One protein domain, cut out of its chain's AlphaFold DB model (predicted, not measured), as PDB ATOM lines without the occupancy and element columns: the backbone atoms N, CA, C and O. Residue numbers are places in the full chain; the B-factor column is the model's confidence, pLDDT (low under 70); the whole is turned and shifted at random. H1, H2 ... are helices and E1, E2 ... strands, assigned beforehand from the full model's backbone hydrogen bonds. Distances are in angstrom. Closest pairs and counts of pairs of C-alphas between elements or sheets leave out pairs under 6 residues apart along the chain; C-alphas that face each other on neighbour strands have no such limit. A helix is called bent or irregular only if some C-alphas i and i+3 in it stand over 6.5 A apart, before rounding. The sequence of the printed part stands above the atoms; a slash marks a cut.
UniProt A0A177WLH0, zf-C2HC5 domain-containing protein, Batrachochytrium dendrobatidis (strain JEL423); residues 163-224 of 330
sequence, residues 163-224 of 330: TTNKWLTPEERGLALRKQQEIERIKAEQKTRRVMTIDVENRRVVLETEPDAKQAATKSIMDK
ATOM      1  N   THR A 163      33.573  35.280 -24.733       55.66
ATOM      2  CA  THR A 163      34.891  35.845 -24.392       55.66
ATOM      3  C   THR A 163      34.894  37.376 -24.445       55.66
ATOM      4  O   THR A 163      35.612  38.034 -23.688       55.66
ATOM      5  N   THR A 164      34.028  37.951 -25.286       62.94
ATOM      6  CA  THR A 164      33.862  39.397 -25.469       62.94
ATOM      7  C   THR A 164      32.567  39.953 -24.877       62.94
ATOM      8  O   THR A 164      32.254  41.128 -25.089       62.94
ATOM      9  N   ASN A 165      31.817  39.171 -24.089       69.44
ATOM     10  CA  ASN A 165      30.592  39.671 -23.475       69.44
ATOM     11  C   ASN A 165      30.923  40.812 -22.499       69.44
ATOM     12  O   ASN A 165      31.534  40.642 -21.437       69.44
ATOM     13  N   LYS A 166      30.503  42.020 -22.889       73.12
ATOM     14  CA  LYS A 166      30.682  43.282 -22.152       73.12
ATOM     15  C   LYS A 166      30.036  43.242 -20.760       73.12
ATOM     16  O   LYS A 166      30.447  43.998 -19.888       73.12
ATOM     17  N   TRP A 167      29.048  42.366 -20.588       72.06
ATOM     18  CA  TRP A 167      28.130  42.308 -19.453       72.06
ATOM     19  C   TRP A 167      28.532  41.324 -18.345       72.06
ATOM     20  O   TRP A 167      27.875  41.318 -17.311       72.06
ATOM     21  N   LEU A 168      29.594  40.526 -18.522       76.06
ATOM     22  CA  LEU A 168      30.179  39.746 -17.422       76.06
ATOM     23  C   LEU A 168      31.085  40.626 -16.566       76.06
ATOM     24  O   LEU A 168      31.797  41.499 -17.082       76.06
ATOM     25  N   THR A 169      31.110  40.352 -15.266       85.88
ATOM     26  CA  THR A 169      32.129  40.929 -14.388       85.88
ATOM     27  C   THR A 169      33.531  40.450 -14.810       85.88
ATOM     28  O   THR A 169      33.674  39.396 -15.440       85.88
ATOM     29  N   PRO A 170      34.605  41.198 -14.498       86.56
ATOM     30  CA  PRO A 170      35.969  40.792 -14.852       86.56
ATOM     31  C   PRO A 170      36.368  39.415 -14.298       86.56
ATOM     32  O   PRO A 170      37.102  38.680 -14.958       86.56
ATOM     33  N   GLU A 171      35.863  39.056 -13.117       87.00
ATOM     34  CA  GLU A 171      36.100  37.761 -12.473       87.00
ATOM     35  C   GLU A 171      35.384  36.620 -13.211       87.00
ATOM     36  O   GLU A 171      36.009  35.618 -13.565       87.00
ATOM     37  N   GLU A 172      34.106  36.805 -13.555       84.75
ATOM     38  CA  GLU A 172      33.338  35.831 -14.340       84.75
ATOM     39  C   GLU A 172      33.923  35.638 -15.747       84.75
ATOM     40  O   GLU A 172      33.985  34.513 -16.245       84.75
ATOM     41  N   ARG A 173      34.433  36.711 -16.372       83.00
ATOM     42  CA  ARG A 173      35.136  36.624 -17.662       83.00
ATOM     43  C   ARG A 173      36.408  35.775 -17.559       83.00
ATOM     44  O   ARG A 173      36.692  34.993 -18.465       83.00
ATOM     45  N   GLY A 174      37.156  35.896 -16.460       86.81
ATOM     46  CA  GLY A 174      38.342  35.075 -16.201       86.81
ATOM     47  C   GLY A 174      38.012  33.588 -16.040       86.81
ATOM     48  O   GLY A 174      38.696  32.732 -16.607       86.81
ATOM     49  N   LEU A 175      36.931  33.270 -15.323       86.44
ATOM     50  CA  LEU A 175      36.461  31.891 -15.147       86.44
ATOM     51  C   LEU A 175      35.957  31.274 -16.459       86.44
ATOM     52  O   LEU A 175      36.295  30.127 -16.759       86.44
ATOM     53  N   ALA A 176      35.209  32.033 -17.265       81.12
ATOM     54  CA  ALA A 176      34.727  31.584 -18.571       81.12
ATOM     55  C   ALA A 176      35.888  31.235 -19.520       81.12
ATOM     56  O   ALA A 176      35.885  30.167 -20.133       81.12
ATOM     57  N   LEU A 177      36.926  32.079 -19.566       84.50
ATOM     58  CA  LEU A 177      38.126  31.838 -20.370       84.50
ATOM     59  C   LEU A 177      38.868  30.571 -19.921       84.50
ATOM     60  O   LEU A 177      39.248  29.748 -20.753       84.50
ATOM     61  N   ARG A 178      39.014  30.360 -18.605       88.25
ATOM     62  CA  ARG A 178      39.620  29.136 -18.058       88.25
ATOM     63  C   ARG A 178      38.815  27.885 -18.425       88.25
ATOM     64  O   ARG A 178      39.400  26.856 -18.754       88.25
ATOM     65  N   LYS A 179      37.482  27.970 -18.390       84.88
ATOM     66  CA  LYS A 179      36.584  26.871 -18.774       84.88
ATOM     67  C   LYS A 179      36.697  26.546 -20.263       84.88
ATOM     68  O   LYS A 179      36.757  25.372 -20.618       84.88
ATOM     69  N   GLN A 180      36.788  27.559 -21.124       81.81
ATOM     70  CA  GLN A 180      36.984  27.366 -22.560       81.81
ATOM     71  C   GLN A 180      38.319  26.683 -22.868       81.81
ATOM     72  O   GLN A 180      38.338  25.698 -23.603       81.81
ATOM     73  N   GLN A 181      39.412  27.147 -22.257       88.12
ATOM     74  CA  GLN A 181      40.730  26.526 -22.417       88.12
ATOM     75  C   GLN A 181      40.729  25.060 -21.971       88.12
ATOM     76  O   GLN A 181      41.306  24.208 -22.641       88.12
ATOM     77  N   GLU A 182      40.043  24.741 -20.871       84.06
ATOM     78  CA  GLU A 182      39.905  23.361 -20.402       84.06
ATOM     79  C   GLU A 182      39.101  22.497 -21.386       84.06
ATOM     80  O   GLU A 182      39.503  21.377 -21.698       84.06
ATOM     81  N   ILE A 183      38.004  23.027 -21.939       80.38
ATOM     82  CA  ILE A 183      37.209  22.347 -22.971       80.38
ATOM     83  C   ILE A 183      38.050  22.102 -24.229       80.38
ATOM     84  O   ILE A 183      38.003  21.012 -24.795       80.38
ATOM     85  N   GLU A 184      38.816  23.093 -24.680       81.81
ATOM     86  CA  GLU A 184      39.707  22.967 -25.835       81.81
ATOM     87  C   GLU A 184      40.815  21.946 -25.586       81.81
ATOM     88  O   GLU A 184      41.077  21.114 -26.455       81.81
ATOM     89  N   ARG A 185      41.403  21.935 -24.383       87.31
ATOM     90  CA  ARG A 185      42.399  20.941 -23.968       87.31
ATOM     91  C   ARG A 185      41.829  19.527 -24.009       87.31
ATOM     92  O   ARG A 185      42.440  18.642 -24.601       87.31
ATOM     93  N   ILE A 186      40.639  19.325 -23.447       83.25
ATOM     94  CA  ILE A 186      39.953  18.029 -23.458       83.25
ATOM     95  C   ILE A 186      39.605  17.619 -24.892       83.25
ATOM     96  O   ILE A 186      39.825  16.470 -25.267       83.25
ATOM     97  N   LYS A 187      39.119  18.547 -25.726       80.75
ATOM     98  CA  LYS A 187      38.855  18.287 -27.151       80.75
ATOM     99  C   LYS A 187      40.133  17.908 -27.903       80.75
ATOM    100  O   LYS A 187      40.090  17.028 -28.756       80.75
ATOM    101  N   ALA A 188      41.259  18.557 -27.615       85.81
ATOM    102  CA  ALA A 188      42.547  18.237 -28.223       85.81
ATOM    103  C   ALA A 188      43.039  16.850 -27.789       85.81
ATOM    104  O   ALA A 188      43.434  16.053 -28.635       85.81
ATOM    105  N   GLU A 189      42.933  16.524 -26.501       83.12
ATOM    106  CA  GLU A 189      43.284  15.203 -25.978       83.12
ATOM    107  C   GLU A 189      42.367  14.102 -26.538       83.12
ATOM    108  O   GLU A 189      42.819  13.011 -26.869       83.12
ATOM    109  N   GLN A 190      41.079  14.393 -26.733       76.62
ATOM    110  CA  GLN A 190      40.154  13.490 -27.420       76.62
ATOM    111  C   GLN A 190      40.534  13.263 -28.887       76.62
ATOM    112  O   GLN A 190      40.373  12.154 -29.381       76.62
ATOM    113  N   LYS A 191      41.046  14.282 -29.589       76.56
ATOM    114  CA  LYS A 191      41.509  14.136 -30.981       76.56
ATOM    115  C   LYS A 191      42.768  13.272 -31.094       76.56
ATOM    116  O   LYS A 191      42.965  12.633 -32.126       76.56
ATOM    117  N   THR A 192      43.629  13.265 -30.075       78.19
ATOM    118  CA  THR A 192      44.882  12.489 -30.083       78.19
ATOM    119  C   THR A 192      44.721  11.077 -29.526       78.19
ATOM    120  O   THR A 192      45.471  10.184 -29.921       78.19
ATOM    121  N   ARG A 193      43.742  10.839 -28.646       74.50
ATOM    122  CA  ARG A 193      43.433   9.505 -28.116       74.50
ATOM    123  C   ARG A 193      42.844   8.611 -29.213       74.50
ATOM    124  O   ARG A 193      41.752   8.855 -29.710       74.50
ATOM    125  N   ARG A 194      43.563   7.539 -29.553       76.94
ATOM    126  CA  ARG A 194      43.099   6.439 -30.411       76.94
ATOM    127  C   ARG A 194      43.172   5.152 -29.599       76.94
ATOM    128  O   ARG A 194      44.237   4.841 -29.070       76.94
ATOM    129  N   VAL A 195      42.063   4.432 -29.478       76.44
ATOM    130  CA  VAL A 195      42.026   3.109 -28.841       76.44
ATOM    131  C   VAL A 195      41.977   2.070 -29.957       76.44
ATOM    132  O   VAL A 195      41.158   2.165 -30.864       76.44
ATOM    133  N   MET A 196      42.912   1.121 -29.931       80.44
ATOM    134  CA  MET A 196      42.981   0.015 -30.884       80.44
ATOM    135  C   MET A 196      42.729  -1.281 -30.123       80.44
ATOM    136  O   MET A 196      43.432  -1.558 -29.149       80.44
ATOM    137  N   THR A 197      41.765  -2.078 -30.568       81.81
ATOM    138  CA  THR A 197      41.546  -3.433 -30.059       81.81
ATOM    139  C   THR A 197      42.239  -4.424 -30.998       81.81
ATOM    140  O   THR A 197      42.043  -4.410 -32.215       81.81
ATOM    141  N   ILE A 198      43.140  -5.240 -30.444       86.94
ATOM    142  CA  ILE A 198      43.922  -6.241 -31.185       86.94
ATOM    143  C   ILE A 198      43.413  -7.619 -30.773       86.94
ATOM    144  O   ILE A 198      43.621  -8.044 -29.637       86.94
ATOM    145  N   ASP A 199      42.767  -8.317 -31.702       86.62
ATOM    146  CA  ASP A 199      42.316  -9.691 -31.522       86.62
ATOM    147  C   ASP A 199      43.367 -10.658 -32.091       86.62
ATOM    148  O   ASP A 199      43.603 -10.735 -33.304       86.62
ATOM    149  N   VAL A 200      44.036 -11.372 -31.184       89.38
ATOM    150  CA  VAL A 200      45.172 -12.258 -31.476       89.38
ATOM    151  C   VAL A 200      44.717 -13.571 -32.116       89.38
ATOM    152  O   VAL A 200      45.430 -14.109 -32.964       89.38
ATOM    153  N   GLU A 201      43.530 -14.069 -31.765       88.19
ATOM    154  CA  GLU A 201      43.010 -15.335 -32.294       88.19
ATOM    155  C   GLU A 201      42.569 -15.169 -33.749       88.19
ATOM    156  O   GLU A 201      42.915 -15.977 -34.614       88.19
ATOM    157  N   ASN A 202      41.889 -14.059 -34.042       82.88
ATOM    158  CA  ASN A 202      41.388 -13.767 -35.383       82.88
ATOM    159  C   ASN A 202      42.378 -12.993 -36.265       82.88
ATOM    160  O   ASN A 202      42.073 -12.741 -37.433       82.88
ATOM    161  N   ARG A 203      43.553 -12.614 -35.737       84.69
ATOM    162  CA  ARG A 203      44.540 -11.740 -36.403       84.69
ATOM    163  C   ARG A 203      43.900 -10.465 -36.971       84.69
ATOM    164  O   ARG A 203      44.197 -10.066 -38.098       84.69
ATOM    165  N   ARG A 204      42.998  -9.837 -36.212       81.75
ATOM    166  CA  ARG A 204      42.306  -8.600 -36.614       81.75
ATOM    167  C   ARG A 204      42.664  -7.464 -35.674       81.75
ATOM    168  O   ARG A 204      42.758  -7.648 -34.466       81.75
ATOM    169  N   VAL A 205      42.832  -6.281 -36.246       84.81
ATOM    170  CA  VAL A 205      42.989  -5.033 -35.500       84.81
ATOM    171  C   VAL A 205      41.811  -4.149 -35.870       84.81
ATOM    172  O   VAL A 205      41.628  -3.841 -37.048       84.81
ATOM    173  N   VAL A 206      41.008  -3.768 -34.880       81.62
ATOM    174  CA  VAL A 206      39.896  -2.836 -35.057       81.62
ATOM    175  C   VAL A 206      40.299  -1.512 -34.420       81.62
ATOM    176  O   VAL A 206      40.609  -1.427 -33.231       81.62
ATOM    177  N   LEU A 207      40.350  -0.462 -35.238       73.31
ATOM    178  CA  LEU A 207      40.404   0.903 -34.735       73.31
ATOM    179  C   LEU A 207      38.981   1.312 -34.373       73.31
ATOM    180  O   LEU A 207      38.189   1.675 -35.240       73.31
ATOM    181  N   GLU A 208      38.665   1.238 -33.089       66.56
ATOM    182  CA  GLU A 208      37.407   1.735 -32.554       66.56
ATOM    183  C   GLU A 208      37.413   3.267 -32.597       66.56
ATOM    184  O   GLU A 208      37.969   3.956 -31.738       66.56
ATOM    185  N   THR A 209      36.785   3.833 -33.627       61.34
ATOM    186  CA  THR A 209      36.369   5.241 -33.645       61.34
ATOM    187  C   THR A 209      35.094   5.407 -32.815       61.34
ATOM    188  O   THR A 209      34.063   5.826 -33.336       61.34
ATOM    189  N   GLU A 210      35.117   5.021 -31.538       59.50
ATOM    190  CA  GLU A 210      33.901   5.009 -30.720       59.50
ATOM    191  C   GLU A 210      33.479   6.426 -30.250       59.50
ATOM    192  O   GLU A 210      34.311   7.224 -29.796       59.50
ATOM    193  N   PRO A 211      32.172   6.762 -30.312       52.78
ATOM    194  CA  PRO A 211      31.570   7.991 -29.788       52.78
ATOM    195  C   PRO A 211      31.396   8.029 -28.255       52.78
ATOM    196  O   PRO A 211      31.024   9.081 -27.725       52.78
ATOM    197  N   ASP A 212      31.693   6.955 -27.523       48.69
ATOM    198  CA  ASP A 212      31.387   6.835 -26.086       48.69
ATOM    199  C   ASP A 212      32.296   7.666 -25.164       48.69
ATOM    200  O   ASP A 212      31.871   8.138 -24.101       48.69
ATOM    201  N   ALA A 213      33.509   8.002 -25.613       52.28
ATOM    202  CA  ALA A 213      34.390   8.935 -24.902       52.28
ATOM    203  C   ALA A 213      33.834  10.376 -24.851       52.28
ATOM    204  O   ALA A 213      34.265  11.178 -24.013       52.28
ATOM    205  N   LYS A 214      32.848  10.715 -25.699       50.69
ATOM    206  CA  LYS A 214      32.175  12.026 -25.672       50.69
ATOM    207  C   LYS A 214      31.270  12.189 -24.451       50.69
ATOM    208  O   LYS A 214      31.067  13.316 -24.013       50.69
ATOM    209  N   GLN A 215      30.746  11.100 -23.881       50.41
ATOM    210  CA  GLN A 215      29.796  11.167 -22.764       50.41
ATOM    211  C   GLN A 215      30.471  11.188 -21.385       50.41
ATOM    212  O   GLN A 215      29.893  11.707 -20.433       50.41
ATOM    213  N   ALA A 216      31.686  10.644 -21.251       51.16
ATOM    214  CA  ALA A 216      32.386  10.588 -19.965       51.16
ATOM    215  C   ALA A 216      33.047  11.929 -19.594       51.16
ATOM    216  O   ALA A 216      32.940  12.378 -18.454       51.16
ATOM    217  N   ALA A 217      33.670  12.612 -20.560       52.78
ATOM    218  CA  ALA A 217      34.362  13.877 -20.305       52.78
ATOM    219  C   ALA A 217      33.401  15.055 -20.051       52.78
ATOM    220  O   ALA A 217      33.714  15.948 -19.267       52.78
ATOM    221  N   THR A 218      32.215  15.054 -20.670       50.94
ATOM    222  CA  THR A 218      31.196  16.091 -20.430       50.94
ATOM    223  C   THR A 218      30.584  15.972 -19.035       50.94
ATOM    224  O   THR A 218      30.373  16.994 -18.384       50.94
ATOM    225  N   LYS A 219      30.390  14.748 -18.524       52.59
ATOM    226  CA  LYS A 219      29.892  14.501 -17.160       52.59
ATOM    227  C   LYS A 219      30.874  14.984 -16.087       52.59
ATOM    228  O   LYS A 219      30.473  15.676 -15.158       52.59
ATOM    229  N   SER A 220      32.178  14.756 -16.268       55.69
ATOM    230  CA  SER A 220      33.200  15.191 -15.297       55.69
ATOM    231  C   SER A 220      33.375  16.715 -15.181       55.69
ATOM    232  O   SER A 220      33.890  17.188 -14.167       55.69
ATOM    233  N   ILE A 221      32.970  17.486 -16.198       53.84
ATOM    234  CA  ILE A 221      32.991  18.960 -16.167       53.84
ATOM    235  C   ILE A 221      31.725  19.513 -15.495       53.84
ATOM    236  O   ILE A 221      31.801  20.531 -14.815       53.84
ATOM    237  N   MET A 222      30.572  18.854 -15.657       50.41
ATOM    238  CA  MET A 222      29.293  19.314 -15.096       50.41
ATOM    239  C   MET A 222      29.146  18.998 -13.597       50.41
ATOM    240  O   MET A 222      28.543  19.786 -12.873       50.41
ATOM    241  N   ASP A 223      29.754  17.914 -13.103       49.81
ATOM    242  CA  ASP A 223      29.622  17.498 -11.695       49.81
ATOM    243  C   ASP A 223      30.437  18.341 -10.694       49.81
ATOM    244  O   ASP A 223      30.196  18.272  -9.489       49.81
ATOM    245  N   LYS A 224      31.381  19.180 -11.150       52.72
ATOM    246  CA  LYS A 224      32.163  20.051 -10.247       52.72
ATOM    247  C   LYS A 224      31.432  21.324  -9.809       52.72
ATOM    248  O   LYS A 224      31.815  21.898  -8.792       52.72
TER     249      LYS A 224
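What this domain is: This is residues 163 to 224 of the 330 residues of the protein "zf-C2HC5 domain-containing protein" of Batrachochytrium dendrobatidis (strain JEL423) (UniProt A0A177WLH0). A long thin rod: the long helix H1 is prolonged at its far end by a narrow hairpin of two strands, E1 and E2, and from there the chain folds back to put a short helix, H2, loosely beside the later part of H1. The turn of the hairpin, residues 199 to 204, sticks out at one end of the rod, and at the other end residues 163 to 169 make a loop by the beginning of H1. The printed part has 62 residues with two named helices and two named strands, in the order H1, E1, E2, H2; the one sheet has the order E1 - E2 and is antiparallel, and the class is mixed, helices and strands. The whole is extended, with a radius of gyration of the C-alphas of 18.1 A and spans of 60 by 20 by 12 A.

How they stand to each other: The sheet is a hairpin of E1, residues 195 to 199, and E2, residues 204 to 208, antiparallel at 158 degrees between their directions. C-alphas 198 and 205 face each other at 4.6 A. N 199 and O 204 are within hydrogen-bond range at 2.8 A, and N 206 and O 197 at 2.9 A. H1, residues 170 to 192, comes before E1 and is apart from E2. H2, residues 213 to 222, follows E2 and is apart from E1. H1 and H2 are close but not clearly touching; their closest C-alphas, those of Ile 186 and Ala 217, are 7.6 A apart. They run opposite ways at a shallow tilt of 18 degrees. In H1 every O i to N i+4 pair is within hydrogen-bond range; in H2 2 of 6 such pairs are, beside 3 of 7 O i to N i+3 pairs.

Where its parts are: E1 runs from Val 195 to Asp 199, 13.1 A from first to last C-alpha, and E2 from Arg 204 to Glu 208, 12.1 A. H1 begins at C-alpha 170 at (35.969, 40.792, -14.852) and ends at C-alpha 192 at (44.882, 12.489, -30.083), 33.4 A away. H2 measures 15.2 A and ends at C-alpha 222 at (29.293, 19.314, -15.096). H2 is neither bent nor irregular, but only just: C-alphas 214 and 217 are 6.1 A apart.

The domain as a whole: The two C-alphas farthest apart, those of Trp 167 and Glu 201, are 60.9 A apart. The printed part has no cut, and the links H1 to E1, E1 to E2 and E2 to H2 are tight. The mean pLDDT of the printed part is 73.5; residues 163 to 165 and 208 to 224 are under 70, and the mean for H2 is 52.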